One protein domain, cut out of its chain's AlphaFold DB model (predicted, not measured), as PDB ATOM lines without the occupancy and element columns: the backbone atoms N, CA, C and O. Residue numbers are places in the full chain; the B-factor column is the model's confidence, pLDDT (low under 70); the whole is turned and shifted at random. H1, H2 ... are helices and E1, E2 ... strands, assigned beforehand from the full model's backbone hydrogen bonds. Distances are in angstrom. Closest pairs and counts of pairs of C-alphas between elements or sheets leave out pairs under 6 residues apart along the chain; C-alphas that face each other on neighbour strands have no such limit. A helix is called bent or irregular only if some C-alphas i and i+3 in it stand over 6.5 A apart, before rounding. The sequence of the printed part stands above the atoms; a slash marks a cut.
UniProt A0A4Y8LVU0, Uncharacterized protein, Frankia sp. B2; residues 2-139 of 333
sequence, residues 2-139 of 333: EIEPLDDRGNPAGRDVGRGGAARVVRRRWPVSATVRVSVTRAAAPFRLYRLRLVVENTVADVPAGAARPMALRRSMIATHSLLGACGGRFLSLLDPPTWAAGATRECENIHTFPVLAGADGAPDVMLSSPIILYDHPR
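Overview. This is residues 2 to 139 of the 333 residues of an uncharacterized protein of Frankia sp. B2 (UniProt A0A4Y8LVU0). Two antiparallel hairpins follow each other along the long axis of an elongated model, the small E1 and E2 at one end and the much longer E3 and E4 beyond it, with a small sheet of E5, E7 and E6 beside the longer hairpin. The short helix H1 sits in the loops lengthwise between the two hairpins, and H2 lies near the turn of E3 and E4. The printed part has 138 residues, with two named helices and seven named strands in the order E1 E2 E3 E4 H1 E5 H2 E6 E7; the class is mixed, helices and strands, and under half of the residues, 56, are in named elements. The sheet's order is E5, E7, E6, all antiparallel. The whole is loose, with a radius of gyration of the C-alphas of 19.9 A, and spans 64 by 37 by 29 A.

Arrangement. Begin with E1, residues 15 to 20, and E2, residues 23 to 28, a hairpin at 157 degrees; look for N 18 and O 25, 3.0 A apart. Next come E3, residues 34 to 42, and E4, residues 50 to 58, a hairpin at 167 degrees, with N 37 and O 55 2.8 A apart; E2 and E3 are apart. H1, residues 69 to 73, is apart from E3. E5, residues 82 to 85, pairs with E7, residues 126 to 130, at 172 degrees, with N 84 and O 127 2.9 A apart. E7 is the inner strand, and it forms a hairpin with E6, residues 114 to 117, where N 116 and O 128 are 2.8 A apart. E4 is apart from E5, E6 and E7. E5, the helix H2 of residues 99 to 106, and E6 make a split strand-helix-strand unit, two strands running the same way with E7 between them, and its crossover is right-handed. Neither H1 nor H2 is on the sheet; the closest C-alphas of E4 and H2 are those of Arg 51 and Ala 104, 7.7 A apart. In H1 every O i to N i+4 pair is within hydrogen-bond range; in H2, 2 of 4 are.

Along the chain. Find C-alpha 15 at (-36.662, -2.390, 39.324), where E1 begins; it measures 15.7 A and E2 16.1 A. From C-alpha 34 at (-38.858, -7.830, 18.227), E3 runs 26.8 A, and E4 returns over 26.3 A. H1 is 6.1 A long, E5 10.1 A, H2 11.5 A and E6 10.4 A. H2 is irregular, with C-alphas 100 and 103 7.3 A apart. E7, 12.9 A, ends at C-alpha 130, (-54.447, -13.952, 18.588).

Size, cuts and confidence. The C-alphas of Ala 22 and Pro 46, the two farthest apart, are 67.5 A apart. Residues 19 to 24 and 65 to 70 stand free. The link from E5 to H2 is long, and the printed part has no cut. Residues 2 to 25 are under 70 in pLDDT.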
ATOM      1  N   GLU A   2     -24.926   5.230  24.564       27.06
ATOM      2  CA  GLU A   2     -25.938   4.276  24.101       27.06
ATOM      3  C   GLU A   2     -27.299   4.705  24.639       27.06
ATOM      4  O   GLU A   2     -27.441   5.009  25.821       27.06
ATOM      5  N   ILE A   3     -28.262   4.811  23.730       31.78
ATOM      6  CA  ILE A   3     -29.629   5.242  24.001       31.78
ATOM      7  C   ILE A   3     -30.454   3.964  24.169       31.78
ATOM      8  O   ILE A   3     -30.608   3.206  23.212       31.78
ATOM      9  N   GLU A   4     -30.946   3.706  25.380       32.28
ATOM     10  CA  GLU A   4     -31.882   2.609  25.648       32.28
ATOM     11  C   GLU A   4     -33.279   2.940  25.083       32.28
ATOM     12  O   GLU A   4     -33.733   4.080  25.226       32.28
ATOM     13  N   PRO A   5     -33.987   1.985  24.446       33.31
ATOM     14  CA  PRO A   5     -35.331   2.230  23.941       33.31
ATOM     15  C   PRO A   5     -36.359   2.217  25.084       33.31
ATOM     16  O   PRO A   5     -36.311   1.390  25.993       33.31
ATOM     17  N   LEU A   6     -37.282   3.172  25.009       34.91
ATOM     18  CA  LEU A   6     -38.298   3.512  26.005       34.91
ATOM     19  C   LEU A   6     -39.618   2.759  25.745       34.91
ATOM     20  O   LEU A   6     -39.970   2.541  24.587       34.91
ATOM     21  N   ASP A   7     -40.365   2.407  26.802       43.94
ATOM     22  CA  ASP A   7     -41.763   1.944  26.695       43.94
ATOM     23  C   ASP A   7     -42.741   3.120  26.465       43.94
ATOM     24  O   ASP A   7     -42.335   4.281  26.507       43.94
ATOM     25  N   ASP A   8     -44.037   2.854  26.241       45.59
ATOM     26  CA  ASP A   8     -45.074   3.863  25.916       45.59
ATOM     27  C   ASP A   8     -45.296   4.946  27.007       45.59
ATOM     28  O   ASP A   8     -46.152   5.825  26.871       45.59
ATOM     29  N   ARG A   9     -44.527   4.906  28.108       46.25
ATOM     30  CA  ARG A   9     -44.432   5.954  29.141       46.25
ATOM     31  C   ARG A   9     -43.007   6.436  29.422       46.25
ATOM     32  O   ARG A   9     -42.814   7.205  30.362       46.25
ATOM     33  N   GLY A  10     -42.014   6.040  28.636       37.31
ATOM     34  CA  GLY A  10     -40.676   6.590  28.764       37.31
ATOM     35  C   GLY A  10     -39.843   6.026  29.915       37.31
ATOM     36  O   GLY A  10     -38.982   6.761  30.392       37.31
ATOM     37  N   ASN A  11     -40.062   4.793  30.397       42.38
ATOM     38  CA  ASN A  11     -39.246   4.267  31.503       42.38
ATOM     39  C   ASN A  11     -38.320   3.109  31.065       42.38
ATOM     40  O   ASN A  11     -38.807   2.137  30.481       42.38
ATOM     41  N   PRO A  12     -36.998   3.176  31.339       41.84
ATOM     42  CA  PRO A  12     -36.049   2.128  30.963       41.84
ATOM     43  C   PRO A  12     -36.247   0.839  31.775       41.84
ATOM     44  O   PRO A  12     -37.013   0.789  32.744       41.84
ATOM     45  N   ALA A  13     -35.534  -0.224  31.382       44.47
ATOM     46  CA  ALA A  13     -35.470  -1.478  32.129       44.47
ATOM     47  C   ALA A  13     -35.209  -1.191  33.619       44.47
ATOM     48  O   ALA A  13     -34.232  -0.542  33.987       44.47
ATOM     49  N   GLY A  14     -36.120  -1.634  34.487       54.69
ATOM     50  CA  GLY A  14     -36.228  -1.039  35.813       54.69
ATOM     51  C   GLY A  14     -36.726  -1.992  36.883       54.69
ATOM     52  O   GLY A  14     -37.559  -2.876  36.649       54.69
ATOM     53  N   ARG A  15     -36.185  -1.789  38.085       49.41
ATOM     54  CA  ARG A  15     -36.662  -2.390  39.324       49.41
ATOM     55  C   ARG A  15     -37.598  -1.397  40.010       49.41
ATOM     56  O   ARG A  15     -37.107  -0.468  40.641       49.41
ATOM     57  N   ASP A  16     -38.907  -1.620  39.953       53.97
ATOM     58  CA  ASP A  16     -39.859  -0.794  40.706       53.97
ATOM     59  C   ASP A  16     -40.117  -1.405  42.078       53.97
ATOM     60  O   ASP A  16     -40.307  -2.617  42.217       53.97
ATOM     61  N   VAL A  17     -40.123  -0.561  43.107       53.22
ATOM     62  CA  VAL A  17     -40.387  -0.975  44.483       53.22
ATOM     63  C   VAL A  17     -41.672  -0.313  44.965       53.22
ATOM     64  O   VAL A  17     -41.681   0.874  45.273       53.22
ATOM     65  N   GLY A  18     -42.751  -1.092  45.056       49.97
ATOM     66  CA  GLY A  18     -44.020  -0.661  45.643       49.97
ATOM     67  C   GLY A  18     -44.088  -1.014  47.131       49.97
ATOM     68  O   GLY A  18     -43.697  -2.114  47.531       49.97
ATOM     69  N   ARG A  19     -44.578  -0.093  47.972       47.88
ATOM     70  CA  ARG A  19     -44.938  -0.389  49.370       47.88
ATOM     71  C   ARG A  19     -46.432  -0.696  49.445       47.88
ATOM     72  O   ARG A  19     -47.236   0.203  49.234       47.88
ATOM     73  N   GLY A  20     -46.786  -1.934  49.776       46.94
ATOM     74  CA  GLY A  20     -48.161  -2.329  50.077       46.94
ATOM     75  C   GLY A  20     -48.257  -2.818  51.517       46.94
ATOM     76  O   GLY A  20     -47.718  -3.878  51.811       46.94
ATOM     77  N   GLY A  21     -48.907  -2.034  52.389       51.38
ATOM     78  CA  GLY A  21     -49.447  -2.385  53.721       51.38
ATOM     79  C   GLY A  21     -48.514  -2.995  54.781       51.38
ATOM     80  O   GLY A  21     -48.425  -2.469  55.883       51.38
ATOM     81  N   ALA A  22     -47.820  -4.086  54.459       57.34
ATOM     82  CA  ALA A  22     -46.902  -4.828  55.326       57.34
ATOM     83  C   ALA A  22     -45.721  -5.497  54.574       57.34
ATOM     84  O   ALA A  22     -44.866  -6.107  55.212       57.34
ATOM     85  N   ALA A  23     -45.625  -5.379  53.239       54.25
ATOM     86  CA  ALA A  23     -44.584  -6.018  52.427       54.25
ATOM     87  C   ALA A  23     -44.033  -5.101  51.316       54.25
ATOM     88  O   ALA A  23     -44.640  -4.100  50.918       54.25
ATOM     89  N   ARG A  24     -42.836  -5.444  50.820       68.50
ATOM     90  CA  ARG A  24     -42.148  -4.742  49.726       68.50
ATOM     91  C   ARG A  24     -42.267  -5.550  48.435       68.50
ATOM     92  O   ARG A  24     -41.583  -6.560  48.296       68.50
ATOM     93  N   VAL A  25     -43.051  -5.059  47.478       68.94
ATOM     94  CA  VAL A  25     -43.135  -5.653  46.137       68.94
ATOM     95  C   VAL A  25     -41.975  -5.132  45.300       68.94
ATOM     96  O   VAL A  25     -41.726  -3.927  45.256       68.94
ATOM     97  N   VAL A  26     -41.239  -6.039  44.661       75.06
ATOM     98  CA  VAL A  26     -40.137  -5.705  43.754       75.06
ATOM     99  C   VAL A  26     -40.496  -6.200  42.362       75.06
ATOM    100  O   VAL A  26     -40.377  -7.389  42.083       75.06
ATOM    101  N   ARG A  27     -40.871  -5.287  41.468       75.81
ATOM    102  CA  ARG A  27     -41.073  -5.602  40.054       75.81
ATOM    103  C   ARG A  27     -39.727  -5.562  39.348       75.81
ATOM    104  O   ARG A  27     -38.994  -4.590  39.492       75.81
ATOM    105  N   ARG A  28     -39.397  -6.601  38.586       80.19
ATOM    106  CA  ARG A  28     -38.242  -6.624  37.679       80.19
ATOM    107  C   ARG A  28     -38.760  -6.756  36.257       80.19
ATOM    108  O   ARG A  28     -39.650  -7.564  36.012       80.19
ATOM    109  N   ARG A  29     -38.223  -5.955  35.344       83.81
ATOM    110  CA  ARG A  29     -38.567  -5.995  33.921       83.81
ATOM    111  C   ARG A  29     -37.317  -6.332  33.126       83.81
ATOM    112  O   ARG A  29     -36.230  -5.875  33.469       83.81
ATOM    113  N   TRP A  30     -37.489  -7.114  32.073       86.69
ATOM    114  CA  TRP A  30     -36.436  -7.427  31.119       86.69
ATOM    115  C   TRP A  30     -36.883  -6.906  29.756       86.69
ATOM    116  O   TRP A  30     -38.038  -7.131  29.398       86.69
ATOM    117  N   PRO A  31     -36.016  -6.207  29.005       89.81
ATOM    118  CA  PRO A  31     -36.386  -5.762  27.671       89.81
ATOM    119  C   PRO A  31     -36.648  -6.963  26.759       89.81
ATOM    120  O   PRO A  31     -36.071  -8.036  26.942       89.81
ATOM    121  N   VAL A  32     -37.509  -6.783  25.770       91.19
ATOM    122  CA  VAL A  32     -37.705  -7.742  24.685       91.19
ATOM    123  C   VAL A  32     -37.561  -6.961  23.391       91.19
ATOM    124  O   VAL A  32     -38.153  -5.894  23.244       91.19
ATOM    125  N   SER A  33     -36.750  -7.479  22.479       93.00
ATOM    126  CA  SER A  33     -36.582  -6.925  21.141       93.00
ATOM    127  C   SER A  33     -37.372  -7.778  20.164       93.00
ATOM    128  O   SER A  33     -37.360  -9.005  20.266       93.00
ATOM    129  N   ALA A  34     -38.059  -7.139  19.223       94.38
ATOM    130  CA  ALA A  34     -38.858  -7.830  18.227       94.38
ATOM    131  C   ALA A  34     -38.723  -7.165  16.859       94.38
ATOM    132  O   ALA A  34     -38.486  -5.962  16.757       94.38
ATOM    133  N   THR A  35     -38.910  -7.947  15.802       97.12
ATOM    134  CA  THR A  35     -39.053  -7.447  14.435       97.12
ATOM    135  C   THR A  35     -40.438  -7.786  13.913       97.12
ATOM    136  O   THR A  35     -40.889  -8.924  14.019       97.12
ATOM    137  N   VAL A  36     -41.092  -6.798  13.303       96.94
ATOM    138  CA  VAL A  36     -42.365  -6.972  12.603       96.94
ATOM    139  C   VAL A  36     -42.124  -6.784  11.110       96.94
ATOM    140  O   VAL A  36     -41.679  -5.723  10.674       96.94
ATOM    141  N   ARG A  37     -42.403  -7.817  10.312       98.19
ATOM    142  CA  ARG A  37     -42.307  -7.783   8.847       98.19
ATOM    143  C   ARG A  37     -43.693  -7.906   8.240       98.19
ATOM    144  O   ARG A  37     -44.400  -8.879   8.492       98.19
ATOM    145  N   VAL A  38     -44.050  -6.935   7.406       96.69
ATOM    146  CA  VAL A  38     -45.325  -6.888   6.689       96.69
ATOM    147  C   VAL A  38     -45.047  -6.914   5.193       96.69
ATOM    148  O   VAL A  38     -44.216  -6.156   4.699       96.69
ATOM    149  N   SER A  39     -45.731  -7.787   4.462       96.94
ATOM    150  CA  SER A  39     -45.645  -7.844   3.001       96.94
ATOM    151  C   SER A  39     -47.006  -8.137   2.390       96.94
ATOM    152  O   SER A  39     -47.841  -8.806   2.996       96.94
ATOM    153  N   VAL A  40     -47.232  -7.618   1.185       95.56
ATOM    154  CA  VAL A  40     -48.500  -7.751   0.469       95.56
ATOM    155  C   VAL A  40     -48.222  -8.263  -0.934       95.56
ATOM    156  O   VAL A  40     -47.422  -7.687  -1.667       95.56
ATOM    157  N   THR A  41     -48.904  -9.335  -1.324       96.75
ATOM    158  CA  THR A  41     -48.813  -9.919  -2.670       96.75
ATOM    159  C   THR A  41     -50.196 -10.008  -3.290       96.75
ATOM    160  O   THR A  41     -51.163 -10.293  -2.590       96.75
ATOM    161  N   ARG A  42     -50.324  -9.794  -4.602       96.31
ATOM    162  CA  ARG A  42     -51.601 -10.008  -5.294       96.31
ATOM    163  C   ARG A  42     -51.938 -11.503  -5.306       96.31
ATOM    164  O   ARG A  42     -51.074 -12.308  -5.637       96.31
ATOM    165  N   ALA A  43     -53.175 -11.853  -4.964       94.81
ATOM    166  CA  ALA A  43     -53.665 -13.229  -5.004       94.81
ATOM    167  C   ALA A  43     -54.476 -13.485  -6.284       94.81
ATOM    168  O   ALA A  43     -55.083 -12.563  -6.840       94.81
ATOM    169  N   ALA A  44     -54.485 -14.733  -6.751       91.69
ATOM    170  CA  ALA A  44     -55.315 -15.148  -7.875       91.69
ATOM    171  C   ALA A  44     -56.778 -15.261  -7.420       91.69
ATOM    172  O   ALA A  44     -57.120 -16.112  -6.604       91.69
ATOM    173  N   ALA A  45     -57.637 -14.380  -7.934       93.25
ATOM    174  CA  ALA A  45     -59.069 -14.370  -7.661       93.25
ATOM    175  C   ALA A  45     -59.823 -13.619  -8.775       93.25
ATOM    176  O   ALA A  45     -59.219 -12.786  -9.460       93.25
ATOM    177  N   PRO A  46     -61.140 -13.852  -8.945       92.12
ATOM    178  CA  PRO A  46     -61.966 -13.109  -9.903       92.12
ATOM    179  C   PRO A  46     -61.998 -11.591  -9.654       92.12
ATOM    180  O   PRO A  46     -62.148 -10.807 -10.587       92.12
ATOM    181  N   PHE A  47     -61.831 -11.171  -8.397       92.94
ATOM    182  CA  PHE A  47     -61.797  -9.768  -7.986       92.94
ATOM    183  C   PHE A  47     -60.410  -9.369  -7.480       92.94
ATOM    184  O   PHE A  47     -59.551 -10.210  -7.214       92.94
ATOM    185  N   ARG A  48     -60.178  -8.059  -7.329       94.31
ATOM    186  CA  ARG A  48     -58.930  -7.538  -6.761       94.31
ATOM    187  C   ARG A  48     -58.765  -8.058  -5.331       94.31
ATOM    188  O   ARG A  48     -59.482  -7.631  -4.433       94.31
ATOM    189  N   LEU A  49     -57.789  -8.940  -5.150       96.19
ATOM    190  CA  LEU A  49     -57.461  -9.557  -3.875       96.19
ATOM    191  C   LEU A  49     -55.958  -9.470  -3.622       96.19
ATOM    192  O   LEU A  49     -55.141  -9.657  -4.530       96.19
ATOM    193  N   TYR A  50     -55.607  -9.213  -2.370       95.69
ATOM    194  CA  TYR A  50     -54.235  -9.217  -1.897       95.69
ATOM    195  C   TYR A  50     -54.122 -10.148  -0.696       95.69
ATOM    196  O   TYR A  50     -54.991 -10.156   0.170       95.69
ATOM    197  N   ARG A  51     -53.033 -10.911  -0.646       95.75
ATOM    198  CA  ARG A  51     -52.618 -11.685   0.517       95.75
ATOM    199  C   ARG A  51     -51.628 -10.856   1.323       95.75
ATOM    200  O   ARG A  51     -50.618 -10.403   0.781       95.75
ATOM    201  N   LEU A  52     -51.931 -10.687   2.602       95.56
ATOM    202  CA  LEU A  52     -51.075 -10.049   3.589       95.56
ATOM    203  C   LEU A  52     -50.280 -11.129   4.327       95.56
ATOM    204  O   LEU A  52     -50.854 -12.111   4.785       95.56
ATOM    205  N   ARG A  53     -48.969 -10.943   4.460       97.06
ATOM    206  CA  ARG A  53     -48.115 -11.741   5.343       97.06
ATOM    207  C   ARG A  53     -47.572 -10.829   6.432       97.06
ATOM    208  O   ARG A  53     -46.872  -9.861   6.128       97.06
ATOM    209  N   LEU A  54     -47.879 -11.181   7.674       97.12
ATOM    210  CA  LEU A  54     -47.348 -10.581   8.889       97.12
ATOM    211  C   LEU A  54     -46.443 -11.606   9.577       97.12
ATOM    212  O   LEU A  54     -46.846 -12.746   9.777       97.12
ATOM    213  N   VAL A  55     -45.225 -11.208   9.930       97.19
ATOM    214  CA  VAL A  55     -44.301 -12.022  10.727       97.19
ATOM    215  C   VAL A  55     -43.851 -11.188  11.914       97.19
ATOM    216  O   VAL A  55     -43.301 -10.104  11.722       97.19
ATOM    217  N   VAL A  56     -44.077 -11.702  13.120       96.19
ATOM    218  CA  VAL A  56     -43.568 -11.126  14.367       96.19
ATOM    219  C   VAL A  56     -42.522 -12.081  14.918       96.19
ATOM    220  O   VAL A  56     -42.804 -13.252  15.153       96.19
ATOM    221  N   GLU A  57     -41.303 -11.590  15.083       95.50
ATOM    222  CA  GLU A  57     -40.154 -12.393  15.485       95.50
ATOM    223  C   GLU A  57     -39.511 -11.788  16.727       95.50
ATOM    224  O   GLU A  57     -39.170 -10.606  16.735       95.50
ATOM    225  N   ASN A  58     -39.333 -12.599  17.767       93.94
ATOM    226  CA  ASN A  58     -38.534 -12.230  18.928       93.94
ATOM    227  C   ASN A  58     -37.047 -12.255  18.543       93.94
ATOM    228  O   ASN A  58     -36.534 -13.301  18.153       93.94
ATOM    229  N   THR A  59     -36.359 -11.120  18.659       94.38
ATOM    230  CA  THR A  59     -34.954 -10.948  18.250       94.38
ATOM    231  C   THR A  59     -33.987 -10.841  19.424       94.38
ATOM    232  O   THR A  59     -32.838 -10.428  19.262       94.38
ATOM    233  N   VAL A  60     -34.430 -11.204  20.628       92.94
ATOM    234  CA  VAL A  60     -33.561 -11.259  21.800       92.94
ATOM    235  C   VAL A  60     -32.437 -12.289  21.597       92.94
ATOM    236  O   VAL A  60     -32.698 -13.473  21.405       92.94
ATOM    237  N   ALA A  61     -31.182 -11.840  21.695       88.06
ATOM    238  CA  ALA A  61     -29.995 -12.669  21.456       88.06
ATOM    239  C   ALA A  61     -29.268 -13.134  22.735       88.06
ATOM    240  O   ALA A  61     -28.354 -13.951  22.662       88.06
ATOM    241  N   ASP A  62     -29.643 -12.624  23.911       86.75
ATOM    242  CA  ASP A  62     -28.951 -12.890  25.184       86.75
ATOM    243  C   ASP A  62     -29.522 -14.083  25.970       86.75
ATOM    244  O   ASP A  62     -29.211 -14.261  27.149       86.75
ATOM    245  N   VAL A  63     -30.339 -14.921  25.326       88.25
ATOM    246  CA  VAL A  63     -30.850 -16.174  25.895       88.25
ATOM    247  C   VAL A  63     -30.089 -17.348  25.275       88.25
ATOM    248  O   VAL A  63     -30.305 -17.660  24.104       88.25
ATOM    249  N   PRO A  64     -29.211 -18.034  26.031       88.25
ATOM    250  CA  PRO A  64     -28.500 -19.206  25.534       88.25
ATOM    251  C   PRO A  64     -29.449 -20.344  25.143       88.25
ATOM    252  O   PRO A  64     -30.465 -20.583  25.802       88.25
ATOM    253  N   ALA A  65     -29.068 -21.116  24.125       86.44
ATOM    254  CA  ALA A  65     -29.727 -22.383  23.829       86.44
ATOM    255  C   ALA A  65     -29.651 -23.315  25.056       86.44
ATOM    256  O   ALA A  65     -28.602 -23.443  25.684       86.44
ATOM    257  N   GLY A  66     -30.772 -23.944  25.420       87.50
ATOM    258  CA  GLY A  66     -30.866 -24.780  26.625       87.50
ATOM    259  C   GLY A  66     -31.058 -24.006  27.936       87.50
ATOM    260  O   GLY A  66     -31.016 -24.609  29.008       87.50
ATOM    261  N   ALA A  67     -31.289 -22.690  27.877       90.81
ATOM    262  CA  ALA A  67     -31.693 -21.902  29.036       90.81
ATOM    263  C   ALA A  67     -32.875 -22.546  29.777       90.81
ATOM    264  O   ALA A  67     -33.871 -22.950  29.172       90.81
ATOM    265  N   ALA A  68     -32.794 -22.579  31.109       90.19
ATOM    266  CA  ALA A  68     -33.910 -23.014  31.935       90.19
ATOM    267  C   ALA A  68     -35.166 -22.181  31.632       90.19
ATOM    268  O   ALA A  68     -35.095 -20.957  31.471       90.19
ATOM    269  N   ARG A  69     -36.330 -22.845  31.608       86.69
ATOM    270  CA  ARG A  69     -37.631 -22.253  31.244       86.69
ATOM    271  C   ARG A  69     -37.892 -20.873  31.879       86.69
ATOM    272  O   ARG A  69     -38.271 -19.974  31.132       86.69
ATOM    273  N   PRO A  70     -37.652 -20.633  33.186       85.31
ATOM    274  CA  PRO A  70     -37.891 -19.316  33.786       85.31
ATOM    275  C   PRO A  70     -37.050 -18.184  33.186       85.31
ATOM    276  O   PRO A  70     -37.490 -17.039  33.162       85.31
ATOM    277  N   MET A  71     -35.840 -18.483  32.708       87.75
ATOM    278  CA  MET A  71     -34.981 -17.492  32.060       87.75
ATOM    279  C   MET A  71     -35.474 -17.183  30.649       87.75
ATOM    280  O   MET A  71     -35.590 -16.012  30.298       87.75
ATOM    281  N   ALA A  72     -35.828 -18.219  29.883       89.19
ATOM    282  CA  ALA A  72     -36.378 -18.057  28.541       89.19
ATOM    283  C   ALA A  72     -37.682 -17.244  28.564       89.19
ATOM    284  O   ALA A  72     -37.812 -16.271  27.829       89.19
ATOM    285  N   LEU A  73     -38.611 -17.565  29.473       89.00
ATOM    286  CA  LEU A  73     -39.910 -16.887  29.564       89.00
ATOM    287  C   LEU A  73     -39.799 -15.374  29.801       89.00
ATOM    288  O   LEU A  73     -40.565 -14.620  29.212       89.00
ATOM    289  N   ARG A  74     -38.826 -14.911  30.598       88.56
ATOM    290  CA  ARG A  74     -38.600 -13.471  30.866       88.56
ATOM    291  C   ARG A  74     -38.228 -12.665  29.623       88.56
ATOM    292  O   ARG A  74     -38.266 -11.440  29.659       88.56
ATOM    293  N   ARG A  75     -37.803 -13.353  28.569       91.38
ATOM    294  CA  ARG A  75     -37.301 -12.788  27.320       91.38
ATOM    295  C   ARG A  75     -38.162 -13.201  26.124       91.38
ATOM    296  O   ARG A  75     -37.803 -12.895  24.993       91.38
ATOM    297  N   SER A  76     -39.280 -13.890  26.368       90.38
ATOM    298  CA  SER A  76     -40.202 -14.379  25.345       90.38
ATOM    299  C   SER A  76     -41.375 -13.431  25.128       90.38
ATOM    300  O   SER A  76     -41.910 -12.835  26.059       90.38
ATOM    301  N   MET A  77     -41.839 -13.378  23.884       90.25
ATOM    302  CA  MET A  77     -43.050 -12.679  23.463       90.25
ATOM    303  C   MET A  77     -44.308 -13.531  23.726       90.25
ATOM    304  O   MET A  77     -44.953 -14.032  22.803       90.25
ATOM    305  N   ILE A  78     -44.626 -13.754  25.003       85.88
ATOM    306  CA  ILE A  78     -45.749 -14.609  25.425       85.88
ATOM    307  C   ILE A  78     -47.079 -13.925  25.101       85.88
ATOM    308  O   ILE A  78     -47.240 -12.737  25.360       85.88
ATOM    309  N   ALA A  79     -48.035 -14.694  24.571       84.00
ATOM    310  CA  ALA A  79     -49.382 -14.220  24.255       84.00
ATOM    311  C   ALA A  79     -49.388 -12.969  23.351       84.00
ATOM    312  O   ALA A  79     -50.161 -12.036  23.554       84.00
ATOM    313  N   THR A  80     -48.503 -12.930  22.355       91.31
ATOM    314  CA  THR A  80     -48.423 -11.792  21.434       91.31
ATOM    315  C   THR A  80     -49.618 -11.775  20.500       91.31
ATOM    316  O   THR A  80     -49.855 -12.736  19.772       91.31
ATOM    317  N   HIS A  81     -50.336 -10.658  20.507       93.19
ATOM    318  CA  HIS A  81     -51.448 -10.389  19.607       93.19
ATOM    319  C   HIS A  81     -51.020  -9.360  18.561       93.19
ATOM    320  O   HIS A  81     -50.195  -8.491  18.838       93.19
ATOM    321  N   SER A  82     -51.599  -9.441  17.367       95.38
ATOM    322  CA  SER A  82     -51.436  -8.424  16.328       95.38
ATOM    323  C   SER A  82     -52.790  -7.849  15.945       95.38
ATOM    324  O   SER A  82     -53.705  -8.601  15.623       95.38
ATOM    325  N   LEU A  83     -52.907  -6.522  15.957       95.56
ATOM    326  CA  LEU A  83     -54.105  -5.803  15.535       95.56
ATOM    327  C   LEU A  83     -53.796  -5.036  14.250       95.56
ATOM    328  O   LEU A  83     -52.870  -4.225  14.216       95.56
ATOM    329  N   LEU A  84     -54.550  -5.307  13.188       95.50
ATOM    330  CA  LEU A  84     -54.348  -4.707  11.875       95.50
ATOM    331  C   LEU A  84     -55.578  -3.902  11.478       95.50
ATOM    332  O   LEU A  84     -56.686  -4.426  11.509       95.50
ATOM    333  N   GLY A  85     -55.371  -2.649  11.070       95.62
ATOM    334  CA  GLY A  85     -56.410  -1.789  10.505       95.62
ATOM    335  C   GLY A  85     -56.193  -1.562   9.009       95.62
ATOM    336  O   GLY A  85     -55.063  -1.332   8.571       95.62
ATOM    337  N   ALA A  86     -57.265  -1.605   8.221       92.06
ATOM    338  CA  ALA A  86     -57.247  -1.313   6.792       92.06
ATOM    339  C   ALA A  86     -57.873   0.061   6.503       92.06
ATOM    340  O   ALA A  86     -59.019   0.324   6.845       92.06
ATOM    341  N   CYS A  87     -57.139   0.930   5.804       89.44
ATOM    342  CA  CYS A  87     -57.671   2.191   5.279       89.44
ATOM    343  C   CYS A  87     -58.006   2.022   3.791       89.44
ATOM    344  O   CYS A  87     -57.118   1.739   2.989       89.44
ATOM    345  N   GLY A  88     -59.274   2.195   3.405       85.19
ATOM    346  CA  GLY A  88     -59.696   2.077   2.000       85.19
ATOM    347  C   GLY A  88     -59.694   0.643   1.453       85.19
ATOM    348  O   GLY A  88     -59.626   0.439   0.240       85.19
ATOM    349  N   GLY A  89     -59.765  -0.351   2.337       90.06
ATOM    350  CA  GLY A  89     -59.852  -1.770   2.009       90.06
ATOM    351  C   GLY A  89     -60.637  -2.529   3.073       90.06
ATOM    352  O   GLY A  89     -61.044  -1.954   4.077       90.06
ATOM    353  N   ARG A  90     -60.851  -3.823   2.840       94.88
ATOM    354  CA  ARG A  90     -61.484  -4.731   3.798       94.88
ATOM    355  C   ARG A  90     -60.701  -6.028   3.884       94.88
ATOM    356  O   ARG A  90     -60.222  -6.523   2.860       94.88
ATOM    357  N   PHE A  91     -60.602  -6.573   5.083       96.81
ATOM    358  CA  PHE A  91     -60.198  -7.948   5.303       96.81
ATOM    359  C   PHE A  91     -61.333  -8.894   4.902       96.81
ATOM    360  O   PHE A  91     -62.499  -8.506   4.811       96.81
ATOM    361  N   LEU A  92     -60.974 -10.139   4.610       95.50
ATOM    362  CA  LEU A  92     -61.930 -11.222   4.423       95.50
ATOM    363  C   LEU A  92     -61.756 -12.195   5.579       95.50
ATOM    364  O   LEU A  92     -60.630 -12.399   6.040       95.50
ATOM    365  N   SER A  93     -62.863 -12.787   6.010       93.94
ATOM    366  CA  SER A  93     -62.842 -13.903   6.946       93.94
ATOM    367  C   SER A  93     -61.985 -15.040   6.394       93.94
ATOM    368  O   SER A  93     -62.098 -15.369   5.210       93.94
ATOM    369  N   LEU A  94     -61.144 -15.643   7.240       92.50
ATOM    370  CA  LEU A  94     -60.530 -16.936   6.923       92.50
ATOM    371  C   LEU A  94     -61.404 -18.120   7.375       92.50
ATOM    372  O   LEU A  94     -61.180 -19.230   6.902       92.50
ATOM    373  N   LEU A  95     -62.377 -17.873   8.262       88.75
ATOM    374  CA  LEU A  95     -63.326 -18.861   8.783       88.75
ATOM    375  C   LEU A  95     -64.465 -19.120   7.791       88.75
ATOM    376  O   LEU A  95     -64.777 -20.261   7.474       88.75
ATOM    377  N   ASP A  96     -65.050 -18.042   7.271       87.06
ATOM    378  CA  ASP A  96     -66.146 -18.048   6.301       87.06
ATOM    379  C   ASP A  96     -65.799 -17.125   5.114       87.06
ATOM    380  O   ASP A  96     -66.360 -16.033   4.948       87.06
ATOM    381  N   PRO A  97     -64.783 -17.489   4.303       91.75
ATOM    382  CA  PRO A  97     -64.398 -16.688   3.154       91.75
ATOM    383  C   PRO A  97     -65.496 -16.729   2.081       91.75
ATOM    384  O   PRO A  97     -66.065 -17.788   1.805       91.75
ATOM    385  N   PRO A  98     -65.732 -15.627   1.346       91.12
ATOM    386  CA  PRO A  98     -66.614 -15.692   0.191       91.12
ATOM    387  C   PRO A  98     -66.065 -16.694  -0.835       91.12
ATOM    388  O   PRO A  98     -64.854 -16.801  -1.032       91.12
ATOM    389  N   THR A  99     -66.957 -17.390  -1.545       92.50
ATOM    390  CA  THR A  99     -66.609 -18.517  -2.437       92.50
ATOM    391  C   THR A  99     -65.500 -18.199  -3.445       92.50
ATOM    392  O   THR A  99     -64.623 -19.023  -3.698       92.50
ATOM    393  N   TRP A 100     -65.476 -16.976  -3.979       94.31
ATOM    394  CA  TRP A 100     -64.461 -16.513  -4.930       94.31
ATOM    395  C   TRP A 100     -63.057 -16.328  -4.319       94.31
ATOM    396  O   TRP A 100     -62.081 -16.254  -5.066       94.31
ATOM    397  N   ALA A 101     -62.943 -16.244  -2.991       94.81
ATOM    398  CA  ALA A 101     -61.695 -16.093  -2.238       94.81
ATOM    399  C   ALA A 101     -61.269 -17.377  -1.499       94.81
ATOM    400  O   ALA A 101     -60.173 -17.416  -0.933       94.81
ATOM    401  N   ALA A 102     -62.084 -18.437  -1.519       91.00
ATOM    402  CA  ALA A 102     -61.805 -19.690  -0.812       91.00
ATOM    403  C   ALA A 102     -60.482 -20.348  -1.254       91.00
ATOM    404  O   ALA A 102     -59.771 -20.941  -0.446       91.00
ATOM    405  N   GLY A 103     -60.110 -20.216  -2.534       92.00
ATOM    406  CA  GLY A 103     -58.809 -20.674  -3.042       92.00
ATOM    407  C   GLY A 103     -57.636 -19.956  -2.373       92.00
ATOM    408  O   GLY A 103     -56.793 -20.603  -1.764       92.00
ATOM    409  N   ALA A 104     -57.637 -18.622  -2.412       93.81
ATOM    410  CA  ALA A 104     -56.595 -17.803  -1.793       93.81
ATOM    411  C   ALA A 104     -56.537 -17.969  -0.263       93.81
ATOM    412  O   ALA A 104     -55.456 -17.920   0.312       93.81
ATOM    413  N   THR A 105     -57.685 -18.201   0.381       92.56
ATOM    414  CA  THR A 105     -57.786 -18.445   1.829       92.56
ATOM    415  C   THR A 105     -57.084 -19.739   2.235       92.56
ATOM    416  O   THR A 105     -56.354 -19.748   3.220       92.56
ATOM    417  N   ARG A 106     -57.220 -20.814   1.446       91.56
ATOM    418  CA  ARG A 106     -56.524 -22.090   1.697       91.56
ATOM    419  C   ARG A 106     -55.003 -22.005   1.557       91.56
ATOM    420  O   ARG A 106     -54.305 -22.874   2.063       91.56
ATOM    421  N   GLU A 107     -54.491 -20.989   0.866       92.25
ATOM    422  CA  GLU A 107     -53.049 -20.729   0.774       92.25
ATOM    423  C   GLU A 107     -52.512 -19.887   1.941       92.25
ATOM    424  O   GLU A 107     -51.306 -19.632   2.006       92.25
ATOM    425  N   CYS A 108     -53.380 -19.380   2.820       93.56
ATOM    426  CA  CYS A 108     -52.947 -18.679   4.021       93.56
ATOM    427  C   CYS A 108     -52.442 -19.689   5.053       93.56
ATOM    428  O   CYS A 108     -53.066 -20.716   5.303       93.56
ATOM    429  N   GLU A 109     -51.317 -19.359   5.675       93.25
ATOM    430  CA  GLU A 109     -50.716 -20.154   6.737       93.25
ATOM    431  C   GLU A 109     -50.721 -19.332   8.024       93.25
ATOM    432  O   GLU A 109     -50.218 -18.206   8.058       93.25
ATOM    433  N   ASN A 110     -51.291 -19.916   9.072       91.81
ATOM    434  CA  ASN A 110     -51.423 -19.314  10.388       91.81
ATOM    435  C   ASN A 110     -50.527 -20.091  11.356       91.81
ATOM    436  O   ASN A 110     -50.832 -21.227  11.716       91.81
ATOM    437  N   ILE A 111     -49.393 -19.500  11.739       92.00
ATOM    438  CA  ILE A 111     -48.419 -20.127  12.641       92.00
ATOM    439  C   ILE A 111     -48.550 -19.471  14.014       92.00
ATOM    440  O   ILE A 111     -48.331 -18.271  14.150       92.00
ATOM    441  N   HIS A 112     -48.887 -20.265  15.032       89.50
ATOM    442  CA  HIS A 112     -49.078 -19.864  16.438       89.50
ATOM    443  C   HIS A 112     -50.230 -18.896  16.737       89.50
ATOM    444  O   HIS A 112     -50.698 -18.887  17.872       89.50
ATOM    445  N   THR A 113     -50.688 -18.100  15.772       92.19
ATOM    446  CA  THR A 113     -51.802 -17.165  15.946       92.19
ATOM    447  C   THR A 113     -52.898 -17.402  14.918       92.19
ATOM    448  O   THR A 113     -52.652 -17.912  13.829       92.19
ATOM    449  N   PHE A 114     -54.119 -17.015  15.272       89.69
ATOM    450  CA  PHE A 114     -55.326 -17.219  14.493       89.69
ATOM    451  C   PHE A 114     -55.974 -15.858  14.187       89.69
ATOM    452  O   PHE A 114     -56.338 -15.143  15.121       89.69
ATOM    453  N   PRO A 115     -56.027 -15.427  12.913       94.31
ATOM    454  CA  PRO A 115     -56.605 -14.145  12.532       94.31
ATOM    455  C   PRO A 115     -58.128 -14.221  12.367       94.31
ATOM    456  O   PRO A 115     -58.638 -15.070  11.641       94.31
ATOM    457  N   VAL A 116     -58.826 -13.271  12.982       93.94
ATOM    458  CA  VAL A 116     -60.279 -13.084  12.901       93.94
ATOM    459  C   VAL A 116     -60.620 -11.623  12.636       93.94
ATOM    460  O   VAL A 116     -59.848 -10.716  12.967       93.94
ATOM    461  N   LEU A 117     -61.780 -11.371  12.042       95.31
ATOM    462  CA  LEU A 117     -62.330 -10.024  11.922       95.31
ATOM    463  C   LEU A 117     -62.710  -9.497  13.310       95.31
ATOM    464  O   LEU A 117     -63.257 -10.223  14.131       95.31
ATOM    465  N   ALA A 118     -62.412  -8.231  13.586       93.75
ATOM    466  CA  ALA A 118     -62.628  -7.630  14.905       93.75
ATOM    467  C   ALA A 118     -63.110  -6.173  14.835       93.75
ATOM    468  O   ALA A 118     -63.055  -5.453  15.832       93.75
ATOM    469  N   GLY A 119     -63.565  -5.716  13.665       90.62
ATOM    470  CA  GLY A 119     -64.124  -4.373  13.533       90.62
ATOM    471  C   GLY A 119     -65.471  -4.252  14.240       90.62
ATOM    472  O   GLY A 119     -66.224  -5.227  14.374       90.62
ATOM    473  N   ALA A 120     -65.752  -3.037  14.711       86.62
ATOM    474  CA  ALA A 120     -66.995  -2.700  15.395       86.62
ATOM    475  C   ALA A 120     -68.204  -2.927  14.477       86.62
ATOM    476  O   ALA A 120     -68.108  -2.748  13.266       86.62
ATOM    477  N   ASP A 121     -69.337  -3.338  15.050       85.38
ATOM    478  CA  ASP A 121     -70.600  -3.557  14.326       85.38
ATOM    479  C   ASP A 121     -70.489  -4.478  13.091       85.38
ATOM    480  O   ASP A 121     -71.247  -4.351  12.131       85.38
ATOM    481  N   GLY A 122     -69.540  -5.422  13.100       84.94
ATOM    482  CA  GLY A 122     -69.315  -6.327  11.968       84.94
ATOM    483  C   GLY A 122     -68.441  -5.735  10.855       84.94
ATOM    484  O   GLY A 122     -68.369  -6.300   9.762       84.94
ATOM    485  N   ALA A 123     -67.790  -4.591  11.087       90.31
ATOM    486  CA  ALA A 123     -66.949  -3.949  10.088       90.31
ATOM    487  C   ALA A 123     -65.714  -4.816   9.750       90.31
ATOM    488  O   ALA A 123     -65.007  -5.284  10.645       90.31
ATOM    489  N   PRO A 124     -65.408  -5.038   8.461       92.69
ATOM    490  CA  PRO A 124     -64.277  -5.865   8.040       92.69
ATOM    491  C   PRO A 124     -62.975  -5.054   7.895       92.69
ATOM    492  O   PRO A 124     -62.130  -5.372   7.063       92.69
ATOM    493  N   ASP A 125     -62.820  -3.957   8.631       94.88
ATOM    494  CA  ASP A 125     -61.683  -3.031   8.552       94.88
ATOM    495  C   ASP A 125     -60.607  -3.298   9.612       94.88
ATOM    496  O   ASP A 125     -59.481  -2.818   9.471       94.88
ATOM    497  N   VAL A 126     -60.921  -4.106  10.628       96.31
ATOM    498  CA  VAL A 126     -59.991  -4.525  11.679       96.31
ATOM    499  C   VAL A 126     -59.865  -6.045  11.709       96.31
ATOM    500  O   VAL A 126     -60.862  -6.768  11.665       96.31
ATOM    501  N   MET A 127     -58.631  -6.525  11.832       96.50
ATOM    502  CA  MET A 127     -58.297  -7.931  12.040       96.50
ATOM    503  C   MET A 127     -57.474  -8.089  13.318       96.50
ATOM    504  O   MET A 127     -56.474  -7.396  13.511       96.50
ATOM    505  N   LEU A 128     -57.883  -9.025  14.170       95.75
ATOM    506  CA  LEU A 128     -57.145  -9.461  15.349       95.75
ATOM    507  C   LEU A 128     -56.515 -10.821  15.051       95.75
ATOM    508  O   LEU A 128     -57.227 -11.767  14.750       95.75
ATOM    509  N   SER A 129     -55.195 -10.935  15.166       94.81
ATOM    510  CA  SER A 129     -54.496 -12.220  15.176       94.81
ATOM    511  C   SER A 129     -54.047 -12.538  16.595       94.81
ATOM    512  O   SER A 129     -53.199 -11.836  17.150       94.81
ATOM    513  N   SER A 130     -54.641 -13.572  17.186       91.62
ATOM    514  CA  SER A 130     -54.447 -13.952  18.588       91.62
ATOM    515  C   SER A 130     -53.864 -15.360  18.722       91.62
ATOM    516  O   SER A 130     -54.194 -16.228  17.921       91.62
ATOM    517  N   PRO A 131     -53.051 -15.659  19.749       88.75
ATOM    518  CA  PRO A 131     -52.580 -17.013  20.057       88.75
ATOM    519  C   PRO A 131     -53.646 -17.864  20.775       88.75
ATOM    520  O   PRO A 131     -53.329 -18.795  21.511       88.75
ATOM    521  N   ILE A 132     -54.914 -17.507  20.578       81.50
ATOM    522  CA  ILE A 132     -56.113 -18.218  21.006       81.50
ATOM    523  C   ILE A 132     -57.072 -18.247  19.817       81.50
ATOM    524  O   ILE A 132     -57.079 -17.313  19.010       81.50
ATOM    525  N   ILE A 133     -57.832 -19.331  19.696       81.12
ATOM    526  CA  ILE A 133     -58.820 -19.497  18.631       81.12
ATOM    527  C   ILE A 133     -60.046 -18.669  19.005       81.12
ATOM    528  O   ILE A 133     -60.542 -18.772  20.122       81.12
ATOM    529  N   LEU A 134     -60.492 -17.837  18.073       82.12
ATOM    530  CA  LEU A 134     -61.656 -16.975  18.216       82.12
ATOM    531  C   LEU A 134     -62.518 -17.097  16.963       82.12
ATOM    532  O   LEU A 134     -62.077 -17.595  15.924       82.12
ATOM    533  N   TYR A 135     -63.733 -16.585  17.073       83.62
ATOM    534  CA  TYR A 135     -64.627 -16.359  15.950       83.62
ATOM    535  C   TYR A 135     -64.440 -14.968  15.360       83.62
ATOM    536  O   TYR A 135     -63.936 -14.062  16.025       83.62
ATOM    537  N   ASP A 136     -64.917 -14.780  14.132       87.19
ATOM    538  CA  ASP A 136     -65.088 -13.440  13.588       87.19
ATOM    539  C   ASP A 136     -66.070 -12.631  14.430       87.19
ATOM    540  O   ASP A 136     -67.149 -13.096  14.801       87.19
ATOM    541  N   HIS A 137     -65.679 -11.388  14.686       86.38
ATOM    542  CA  HIS A 137     -66.349 -10.449  15.572       86.38
ATOM    543  C   HIS A 137     -66.587 -11.079  16.951       86.38
ATOM    544  O   HIS A 137     -67.743 -11.270  17.346       86.38
ATOM    545  N   PRO A 138     -65.504 -11.419  17.683       79.81
ATOM    546  CA  PRO A 138     -65.620 -12.090  18.969       79.81
ATOM    547  C   PRO A 138     -66.434 -11.223  19.935       79.81
ATOM    548  O   PRO A 138     -66.245 -10.005  20.018       79.81
ATOM    549  N   ARG A 139     -67.369 -11.848  20.656       71.56
ATOM    550  CA  ARG A 139     -68.269 -11.175  21.600       71.56
ATOM    551  C   ARG A 139     -68.262 -11.904  22.927       71.56
ATOM    552  O   ARG A 139     -68.369 -13.120  22.972       71.56
TER     553      ARG A 139